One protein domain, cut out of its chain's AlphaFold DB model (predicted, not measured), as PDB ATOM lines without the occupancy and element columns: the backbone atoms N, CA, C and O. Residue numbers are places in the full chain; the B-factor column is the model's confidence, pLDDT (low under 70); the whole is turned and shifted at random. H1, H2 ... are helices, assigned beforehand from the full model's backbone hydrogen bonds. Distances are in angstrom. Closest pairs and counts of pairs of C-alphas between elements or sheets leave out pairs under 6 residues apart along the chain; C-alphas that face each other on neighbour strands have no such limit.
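Overview. This is residues 18 to 88 of the 201 residues of an uncharacterized protein of Aspergillus cristatus (UniProt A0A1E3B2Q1). A flat, open hairpin of two long helices, H2 and H3, makes a narrow V: the last part of H3 packs on H2, and the arms spread toward the loop that joins them, where residues 50 to 56 stick out. At the closed end sit the small helix H1 and a tail, residues 77 to 88, with residues 79 to 80 paired antiparallel with residues 19 to 20. The printed part has 71 residues with three named helices, H1, H2 and H3 in that order along the chain, and no named strand; the class is all helix, with 44 residues in the helices. The whole is loose, with a radius of gyration of the C-alphas of 15.4 A, and spans 48 by 30 by 14 A.

Along the chain. Begin at C-alpha 18, at (138.410, 143.082, 73.589), and go along to C-alpha 22 at (141.495, 136.071, 83.469), where H1 begins. H1 holds residues 22 to 26 and measures 6.2 A from first to last C-alpha. After a tight link of 2 residues, find C-alpha 29 at (145.369, 134.851, 94.884); from there H2 runs through residues 29 to 45, 24.5 A long. A short link of 9 residues leads to H3, residues 55 to 76, the longest helix at 31.5 A, which ends at C-alpha 76 at (141.975, 143.849, 88.879).

Arrangement. Look first at H2 and H3, a helical hairpin: they touch, and the closest C-alphas are those of Ala 35 and His 76, 6.1 A apart. Their lines stand at a shallow tilt of 29 degrees, and they run opposite ways. H3 touches H2 with residues 68 to 76 alone. Next look at H1 and H2, which only just touch, with 3 pairs of C-alphas within 8 A, and touch only at the corner by their link; the closest C-alphas are those of Leu 25 and Leu 32, 5.9 A apart. H1 and H3 are close but not clearly touching, with the C-alphas of Leu 25 and His 76 the closest at 7.1 A. In the backbones of H1, H2 and H3, every O i to N i+4 pair is within hydrogen-bond range.

Size, cuts and confidence. The two C-alphas farthest apart are those of Phe 52 and Gln 85, at 49.3 A, while the C-alphas of Thr 18 and Cys 88, the first and last printed, are 9.5 A apart. The printed part has no cut, and neither link between the helices is long. Residues 50 to 56, of which 55 and 56 belong to H3, stand free. The mean pLDDT of the printed part is 86.0; look for values under 70 at residue 18 and at residues 81 to 88, where the model's confidence is low.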
ATOM      1  N   THR A  18     139.313 144.197  73.937       67.12
ATOM      2  CA  THR A  18     138.410 143.082  73.589       67.12
ATOM      3  C   THR A  18     138.212 142.096  74.753       67.12
ATOM      4  O   THR A  18     137.373 141.203  74.672       67.12
ATOM      5  N   GLY A  19     138.962 142.229  75.855       80.75
ATOM      6  CA  GLY A  19     138.779 141.393  77.045       80.75
ATOM      7  C   GLY A  19     139.887 141.529  78.090       80.75
ATOM      8  O   GLY A  19     140.683 142.464  78.054       80.75
ATOM      9  N   TRP A  20     139.963 140.560  79.006       89.25
ATOM     10  CA  TRP A  20     140.906 140.550  80.131       89.25
ATOM     11  C   TRP A  20     141.666 139.224  80.241       89.25
ATOM     12  O   TRP A  20     141.144 138.157  79.916       89.25
ATOM     13  N   GLN A  21     142.900 139.268  80.746       86.94
ATOM     14  CA  GLN A  21     143.707 138.083  81.050       86.94
ATOM     15  C   GLN A  21     143.242 137.415  82.352       86.94
ATOM     16  O   GLN A  21     143.896 137.504  83.391       86.94
ATOM     17  N   ILE A  22     142.106 136.714  82.293       88.94
ATOM     18  CA  ILE A  22     141.495 136.071  83.469       88.94
ATOM     19  C   ILE A  22     142.416 135.020  84.100       88.94
ATOM     20  O   ILE A  22     142.486 134.922  85.318       88.94
ATOM     21  N   GLN A  23     143.180 134.277  83.296       87.88
ATOM     22  CA  GLN A  23     144.127 133.279  83.815       87.88
ATOM     23  C   GLN A  23     145.218 133.918  84.685       87.88
ATOM     24  O   GLN A  23     145.616 133.357  85.701       87.88
ATOM     25  N   THR A  24     145.680 135.114  84.315       87.81
ATOM     26  CA  THR A  24     146.676 135.859  85.090       87.81
ATOM     27  C   THR A  24     146.090 136.372  86.402       87.81
ATOM     28  O   THR A  24     146.779 136.337  87.416       87.81
ATOM     29  N   LEU A  25     144.820 136.790  86.398       89.06
ATOM     30  CA  LEU A  25     144.099 137.140  87.622       89.06
ATOM     31  C   LEU A  25     143.928 135.913  88.533       89.06
ATOM     32  O   LEU A  25     144.228 135.989  89.716       89.06
ATOM     33  N   GLN A  26     143.522 134.766  87.987       90.31
ATOM     34  CA  GLN A  26     143.345 133.525  88.754       90.31
ATOM     35  C   GLN A  26     144.647 133.005  89.376       90.31
ATOM     36  O   GLN A  26     144.618 132.403  90.446       90.31
ATOM     37  N   ALA A  27     145.786 133.242  88.724       91.25
ATOM     38  CA  ALA A  27     147.099 132.878  89.247       91.25
ATOM     39  C   ALA A  27     147.576 133.791  90.395       91.25
ATOM     40  O   ALA A  27     148.512 133.423  91.103       91.25
ATOM     41  N   ASN A  28     146.959 134.965  90.586       92.75
ATOM     42  CA  ASN A  28     147.268 135.883  91.680       92.75
ATOM     43  C   ASN A  28     146.175 135.807  92.766       92.75
ATOM     44  O   ASN A  28     145.131 136.444  92.620       92.75
ATOM     45  N   PRO A  29     146.401 135.073  93.872       91.06
ATOM     46  CA  PRO A  29     145.369 134.851  94.884       91.06
ATOM     47  C   PRO A  29     144.937 136.139  95.592       91.06
ATOM     48  O   PRO A  29     143.769 136.259  95.944       91.06
ATOM     49  N   GLN A  30     145.842 137.107  95.767       92.50
ATOM     50  CA  GLN A  30     145.521 138.371  96.427       92.50
ATOM     51  C   GLN A  30     144.598 139.231  95.556       92.50
ATOM     52  O   GLN A  30     143.519 139.609  95.997       92.50
ATOM     53  N   ALA A  31     144.984 139.478  94.300       90.19
ATOM     54  CA  ALA A  31     144.167 140.270  93.376       90.19
ATOM     55  C   ALA A  31     142.812 139.604  93.089       90.19
ATOM     56  O   ALA A  31     141.806 140.280  92.887       90.19
ATOM     57  N   LEU A  32     142.769 138.267  93.085       93.75
ATOM     58  CA  LEU A  32     141.521 137.528  92.938       93.75
ATOM     59  C   LEU A  32     140.579 137.746  94.129       93.75
ATOM     60  O   LEU A  32     139.372 137.849  93.922       93.75
ATOM     61  N   GLU A  33     141.102 137.788  95.355       94.31
ATOM     62  CA  GLU A  33     140.276 138.000  96.544       94.31
ATOM     63  C   GLU A  33     139.773 139.444  96.630       94.31
ATOM     64  O   GLU A  33     138.575 139.650  96.795       94.31
ATOM     65  N   GLU A  34     140.632 140.429  96.359       94.25
ATOM     66  CA  GLU A  34     140.240 141.844  96.268       94.25
ATOM     67  C   GLU A  34     139.140 142.063  95.207       94.25
ATOM     68  O   GLU A  34     138.142 142.742  95.459       94.25
ATOM     69  N   ALA A  35     139.254 141.412  94.041       93.56
ATOM     70  CA  ALA A  35     138.232 141.466  92.997       93.56
ATOM     71  C   ALA A  35     136.890 140.851  93.440       93.56
ATOM     72  O   ALA A  35     135.823 141.367  93.093       93.56
ATOM     73  N   LYS A  36     136.921 139.747  94.199       94.44
ATOM     74  CA  LYS A  36     135.703 139.127  94.747       94.44
ATOM     75  C   LYS A  36     135.059 140.003  95.808       94.44
ATOM     76  O   LYS A  36     133.839 140.133  95.791       94.44
ATOM     77  N   GLU A  37     135.843 140.571  96.719       95.19
ATOM     78  CA  GLU A  37     135.346 141.459  97.770       95.19
ATOM     79  C   GLU A  37     134.668 142.691  97.163       95.19
ATOM     80  O   GLU A  37     133.547 143.037  97.541       95.19
ATOM     81  N   GLU A  38     135.284 143.305  96.151       94.88
ATOM     82  CA  GLU A  38     134.698 144.440  95.440       94.88
ATOM     83  C   GLU A  38     133.403 144.056  94.707       94.88
ATOM     84  O   GLU A  38     132.402 144.777  94.773       94.88
ATOM     85  N   TRP A  39     133.380 142.895  94.049       94.31
ATOM     86  CA  TRP A  39     132.169 142.370  93.419       94.31
ATOM     87  C   TRP A  39     131.051 142.119  94.441       94.31
ATOM     88  O   TRP A  39     129.906 142.522  94.223       94.31
ATOM     89  N   GLN A  40     131.376 141.509  95.581       93.81
ATOM     90  CA  GLN A  40     130.422 141.260  96.661       93.81
ATOM     91  C   GLN A  40     129.876 142.562  97.246       93.81
ATOM     92  O   GLN A  40     128.668 142.667  97.442       93.81
ATOM     93  N   MET A  41     130.727 143.566  97.467       93.56
ATOM     94  CA  MET A  41     130.303 144.890  97.925       93.56
ATOM     95  C   MET A  41     129.290 145.512  96.953       93.56
ATOM     96  O   MET A  41     128.250 146.025  97.372       93.56
ATOM     97  N   ARG A  42     129.553 145.415  95.643       92.31
ATOM     98  CA  ARG A  42     128.652 145.931  94.604       92.31
ATOM     99  C   ARG A  42     127.310 145.208  94.593       92.31
ATOM    100  O   ARG A  42     126.283 145.882  94.560       92.31
ATOM    101  N   ILE A  43     127.298 143.878  94.697       91.25
ATOM    102  CA  ILE A  43     126.047 143.111  94.813       91.25
ATOM    103  C   ILE A  43     125.280 143.500  96.077       91.25
ATOM    104  O   ILE A  43     124.080 143.731  96.011       91.25
ATOM    105  N   GLN A  44     125.952 143.602  97.224       90.69
ATOM    106  CA  GLN A  44     125.297 143.930  98.494       90.69
ATOM    107  C   GLN A  44     124.678 145.332  98.495       90.69
ATOM    108  O   GLN A  44     123.692 145.567  99.190       90.69
ATOM    109  N   SER A  45     125.231 146.258  97.708       86.94
ATOM    110  CA  SER A  45     124.665 147.598  97.524       86.94
ATOM    111  C   SER A  45     123.453 147.643  96.579       86.94
ATOM    112  O   SER A  45     122.748 148.651  96.537       86.94
ATOM    113  N   ARG A  46     123.201 146.568  95.819       85.31
ATOM    114  CA  ARG A  46     122.122 146.479  94.829       85.31
ATOM    115  C   ARG A  46     120.825 145.999  95.506       85.31
ATOM    116  O   ARG A  46     120.853 145.030  96.266       85.31
ATOM    117  N   PRO A  47     119.672 146.632  95.239       84.88
ATOM    118  CA  PRO A  47     118.388 146.120  95.707       84.88
ATOM    119  C   PRO A  47     118.041 144.795  95.012       84.88
ATOM    120  O   PRO A  47     118.233 144.649  93.807       84.88
ATOM    121  N   TYR A  48     117.500 143.837  95.770       82.12
ATOM    122  CA  TYR A  48     117.018 142.571  95.215       82.12
ATOM    123  C   TYR A  48     115.815 142.802  94.295       82.12
ATOM    124  O   TYR A  48     114.832 143.432  94.694       82.12
ATOM    125  N   LEU A  49     115.869 142.235  93.089       85.06
ATOM    126  CA  LEU A  49     114.711 142.141  92.205       85.06
ATOM    127  C   LEU A  49     113.758 141.067  92.738       85.06
ATOM    128  O   LEU A  49     114.156 139.924  92.950       85.06
ATOM    129  N   GLY A  50     112.510 141.457  92.990       83.50
ATOM    130  CA  GLY A  50     111.449 140.545  93.421       83.50
ATOM    131  C   GLY A  50     110.702 139.892  92.254       83.50
ATOM    132  O   GLY A  50     110.921 140.224  91.090       83.50
ATOM    133  N   ASP A  51     109.741 139.026  92.580       84.12
ATOM    134  CA  ASP A  51     108.967 138.217  91.617       84.12
ATOM    135  C   ASP A  51     108.062 139.027  90.660       84.12
ATOM    136  O   ASP A  51     107.479 138.469  89.733       84.12
ATOM    137  N   PHE A  52     107.945 140.343  90.859       84.38
ATOM    138  CA  PHE A  52     107.161 141.258  90.017       84.38
ATOM    139  C   PHE A  52     108.027 142.118  89.080       84.38
ATOM    140  O   PHE A  52     107.571 143.165  88.618       84.38
ATOM    141  N   CYS A  53     109.277 141.724  88.824       83.50
ATOM    142  CA  CYS A  53     110.175 142.471  87.945       83.50
ATOM    143  C   CYS A  53     109.679 142.489  86.489       83.50
ATOM    144  O   CYS A  53     109.231 141.481  85.936       83.50
ATOM    145  N   SER A  54     109.753 143.663  85.865       89.31
ATOM    146  CA  SER A  54     109.430 143.841  84.453       89.31
ATOM    147  C   SER A  54     110.602 143.417  83.557       89.31
ATOM    148  O   SER A  54     111.743 143.268  84.000       89.31
ATOM    149  N   SER A  55     110.342 143.252  82.257       89.06
ATOM    150  CA  SER A  55     111.413 142.987  81.284       89.06
ATOM    151  C   SER A  55     112.440 144.123  81.215       89.06
ATOM    152  O   SER A  55     113.595 143.868  80.878       89.06
ATOM    153  N   GLU A  56     112.033 145.360  81.501       89.69
ATOM    154  CA  GLU A  56     112.933 146.515  81.532       89.69
ATOM    155  C   GLU A  56     113.839 146.466  82.765       89.69
ATOM    156  O   GLU A  56     115.037 146.712  82.643       89.69
ATOM    157  N   ASP A  57     113.309 146.044  83.916       88.62
ATOM    158  CA  ASP A  57     114.099 145.855  85.137       88.62
ATOM    159  C   ASP A  57     115.162 144.765  84.949       88.62
ATOM    160  O   ASP A  57     116.316 144.939  85.334       88.62
ATOM    161  N   LEU A  58     114.800 143.660  84.287       89.19
ATOM    162  CA  LEU A  58     115.740 142.588  83.945       89.19
ATOM    163  C   LEU A  58     116.816 143.049  82.956       89.19
ATOM    164  O   LEU A  58     117.986 142.700  83.114       89.19
ATOM    165  N   ALA A  59     116.445 143.835  81.943       90.75
ATOM    166  CA  ALA A  59     117.411 144.400  81.006       90.75
ATOM    167  C   ALA A  59     118.366 145.377  81.711       90.75
ATOM    168  O   ALA A  59     119.575 145.320  81.492       90.75
ATOM    169  N   GLY A  60     117.843 146.221  82.604       89.00
ATOM    170  CA  GLY A  60     118.642 147.119  83.437       89.00
ATOM    171  C   GLY A  60     119.581 146.374  84.388       89.00
ATOM    172  O   GLY A  60     120.709 146.813  84.617       89.00
ATOM    173  N   GLU A  61     119.160 145.219  84.905       90.50
ATOM    174  CA  GLU A  61     120.020 144.340  85.696       90.50
ATOM    175  C   GLU A  61     121.135 143.730  84.857       90.50
ATOM    176  O   GLU A  61     122.291 143.766  85.265       90.50
ATOM    177  N   ALA A  62     120.819 143.231  83.663       91.69
ATOM    178  CA  ALA A  62     121.818 142.674  82.760       91.69
ATOM    179  C   ALA A  62     122.879 143.717  82.371       91.69
ATOM    180  O   ALA A  62     124.076 143.423  82.429       91.69
ATOM    181  N   VAL A  63     122.453 144.942  82.040       93.44
ATOM    182  CA  VAL A  63     123.361 146.061  81.741       93.44
ATOM    183  C   VAL A  63     124.240 146.370  82.946       93.44
ATOM    184  O   VAL A  63     125.457 146.458  82.810       93.44
ATOM    185  N   TRP A  64     123.658 146.458  84.142       94.12
ATOM    186  CA  TRP A  64     124.447 146.723  85.336       94.12
ATOM    187  C   TRP A  64     125.430 145.601  85.663       94.12
ATOM    188  O   TRP A  64     126.579 145.898  85.969       94.12
ATOM    189  N   ILE A  65     125.021 144.330  85.587       93.06
ATOM    190  CA  ILE A  65     125.921 143.188  85.802       93.06
ATOM    191  C   ILE A  65     127.106 143.303  84.843       93.06
ATOM    192  O   ILE A  65     128.255 143.168  85.265       93.06
ATOM    193  N   GLN A  66     126.838 143.601  83.571       91.50
ATOM    194  CA  GLN A  66     127.872 143.780  82.563       91.50
ATOM    195  C   GLN A  66     128.813 144.942  82.911       91.50
ATOM    196  O   GLN A  66     130.029 144.748  82.925       91.50
ATOM    197  N   GLU A  67     128.293 146.130  83.211       92.88
ATOM    198  CA  GLU A  67     129.095 147.318  83.534       92.88
ATOM    199  C   GLU A  67     129.889 147.147  84.835       92.88
ATOM    200  O   GLU A  67     131.081 147.455  84.894       92.88
ATOM    201  N   ALA A  68     129.256 146.598  85.870       92.88
ATOM    202  CA  ALA A  68     129.862 146.383  87.173       92.88
ATOM    203  C   ALA A  68     130.975 145.331  87.108       92.88
ATOM    204  O   ALA A  68     132.055 145.577  87.647       92.88
ATOM    205  N   LEU A  69     130.757 144.201  86.421       92.12
ATOM    206  CA  LEU A  69     131.807 143.201  86.193       92.12
ATOM    207  C   LEU A  69     132.939 143.769  85.337       92.12
ATOM    208  O   LEU A  69     134.106 143.570  85.665       92.12
ATOM    209  N   THR A  70     132.608 144.520  84.286       91.25
ATOM    210  CA  THR A  70     133.596 145.203  83.437       91.25
ATOM    211  C   THR A  70     134.477 146.135  84.268       91.25
ATOM    212  O   THR A  70     135.696 146.121  84.119       91.25
ATOM    213  N   ALA A  71     133.895 146.906  85.188       91.56
ATOM    214  CA  ALA A  71     134.641 147.799  86.066       91.56
ATOM    215  C   ALA A  71     135.545 147.041  87.059       91.56
ATOM    216  O   ALA A  71     136.707 147.416  87.199       91.56
ATOM    217  N   VAL A  72     135.061 145.958  87.692       93.44
ATOM    218  CA  VAL A  72     135.910 145.113  88.565       93.44
ATOM    219  C   VAL A  72     137.083 144.540  87.760       93.44
ATOM    220  O   VAL A  72     138.238 144.624  88.172       93.44
ATOM    221  N   LEU A  73     136.813 143.991  86.576       90.94
ATOM    222  CA  LEU A  73     137.848 143.390  85.737       90.94
ATOM    223  C   LEU A  73     138.840 144.425  85.199       90.94
ATOM    224  O   LEU A  73     140.028 144.130  85.125       90.94
ATOM    225  N   ASN A  74     138.399 145.641  84.878       89.81
ATOM    226  CA  ASN A  74     139.293 146.727  84.473       89.81
ATOM    227  C   ASN A  74     140.282 147.130  85.567       89.81
ATOM    228  O   ASN A  74     141.392 147.550  85.247       89.81
ATOM    229  N   GLN A  75     139.888 147.009  86.833       89.81
ATOM    230  CA  GLN A  75     140.733 147.360  87.966       89.81
ATOM    231  C   GLN A  75     141.700 146.233  88.343       89.81
ATOM    232  O   GLN A  75     142.870 146.493  88.614       89.81
ATOM    233  N   HIS A  76     141.227 144.984  88.325       90.19
ATOM    234  CA  HIS A  76     141.975 143.849  88.879       90.19
ATOM    235  C   HIS A  76     142.645 142.957  87.832       90.19
ATOM    236  O   HIS A  76     143.618 142.266  88.138       90.19
ATOM    237  N   ALA A  77     142.168 142.953  86.587       88.69
ATOM    238  CA  ALA A  77     142.713 142.118  85.522       88.69
ATOM    239  C   ALA A  77     143.454 142.944  84.466       88.69
ATOM    240  O   ALA A  77     143.048 144.037  84.075       88.69
ATOM    241  N   LYS A  78     144.533 142.374  83.919       86.12
ATOM    242  CA  LYS A  78     145.229 142.986  82.784       86.12
ATOM    243  C   LYS A  78     144.329 142.969  81.554       86.12
ATOM    244  O   LYS A  78     143.896 141.901  81.114       86.12
ATOM    245  N   GLN A  79     144.096 144.144  80.986       85.25
ATOM    246  CA  GLN A  79     143.368 144.293  79.733       85.25
ATOM    247  C   GLN A  79     144.147 143.660  78.577       85.25
ATOM    248  O   GLN A  79     145.364 143.826  78.443       85.25
ATOM    249  N   LEU A  80     143.433 142.927  77.729       78.44
ATOM    250  CA  LEU A  80     143.956 142.423  76.472       78.44
ATOM    251  C   LEU A  80     143.929 143.556  75.455       78.44
ATOM    252  O   LEU A  80     142.876 143.921  74.935       78.44
ATOM    253  N   GLN A  81     145.110 144.092  75.166       67.94
ATOM    254  CA  GLN A  81     145.279 144.994  74.043       67.94
ATOM    255  C   GLN A  81     145.364 144.187  72.761       67.94
ATOM    256  O   GLN A  81     146.226 143.320  72.585       67.94
ATOM    257  N   VAL A  82     144.454 144.495  71.857       59.16
ATOM    258  CA  VAL A  82     144.426 143.897  70.543       59.16
ATOM    259  C   VAL A  82     145.253 144.782  69.617       59.16
ATOM    260  O   VAL A  82     144.807 145.817  69.138       59.16
ATOM    261  N   THR A  83     146.500 144.387  69.374       57.34
ATOM    262  CA  THR A  83     147.348 145.052  68.377       57.34
ATOM    263  C   THR A  83     146.963 144.594  66.960       57.34
ATOM    264  O   THR A  83     146.422 143.497  66.811       57.34
ATOM    265  N   PRO A  84     147.293 145.339  65.888       52.81
ATOM    266  CA  PRO A  84     147.043 144.914  64.501       52.81
ATOM    267  C   PRO A  84     147.742 143.597  64.131       52.81
ATOM    268  O   PRO A  84     147.410 142.955  63.145       52.81
ATOM    269  N   GLN A  85     148.728 143.189  64.932       53.94
ATOM    270  CA  GLN A  85     149.474 141.941  64.782       53.94
ATOM    271  C   GLN A  85     148.901 140.796  65.632       53.94
ATOM    272  O   GLN A  85     149.377 139.661  65.551       53.94
ATOM    273  N   SER A  86     147.908 141.075  66.476       60.91
ATOM    274  CA  SER A  86     147.313 140.071  67.347       60.91
ATOM    275  C   SER A  86     146.514 139.046  66.538       60.91
ATOM    276  O   SER A  86     145.875 139.347  65.529       60.91
ATOM    277  N   LYS A  87     146.554 137.793  67.002       60.12
ATOM    278  CA  LYS A  87     145.982 136.629  66.305       60.12
ATOM    279  C   LYS A  87     144.468 136.727  66.075       60.12
ATOM    280  O   LYS A  87     143.940 136.003  65.238       60.12
ATOM    281  N   CYS A  88     143.774 137.598  66.806       56.03
ATOM    282  CA  CYS A  88     142.340 137.854  66.657       56.03
ATOM    283  C   CYS A  88     141.988 138.702  65.424       56.03
ATOM    284  O   CYS A  88     140.856 138.609  64.967       56.03
TER     285      CYS A  88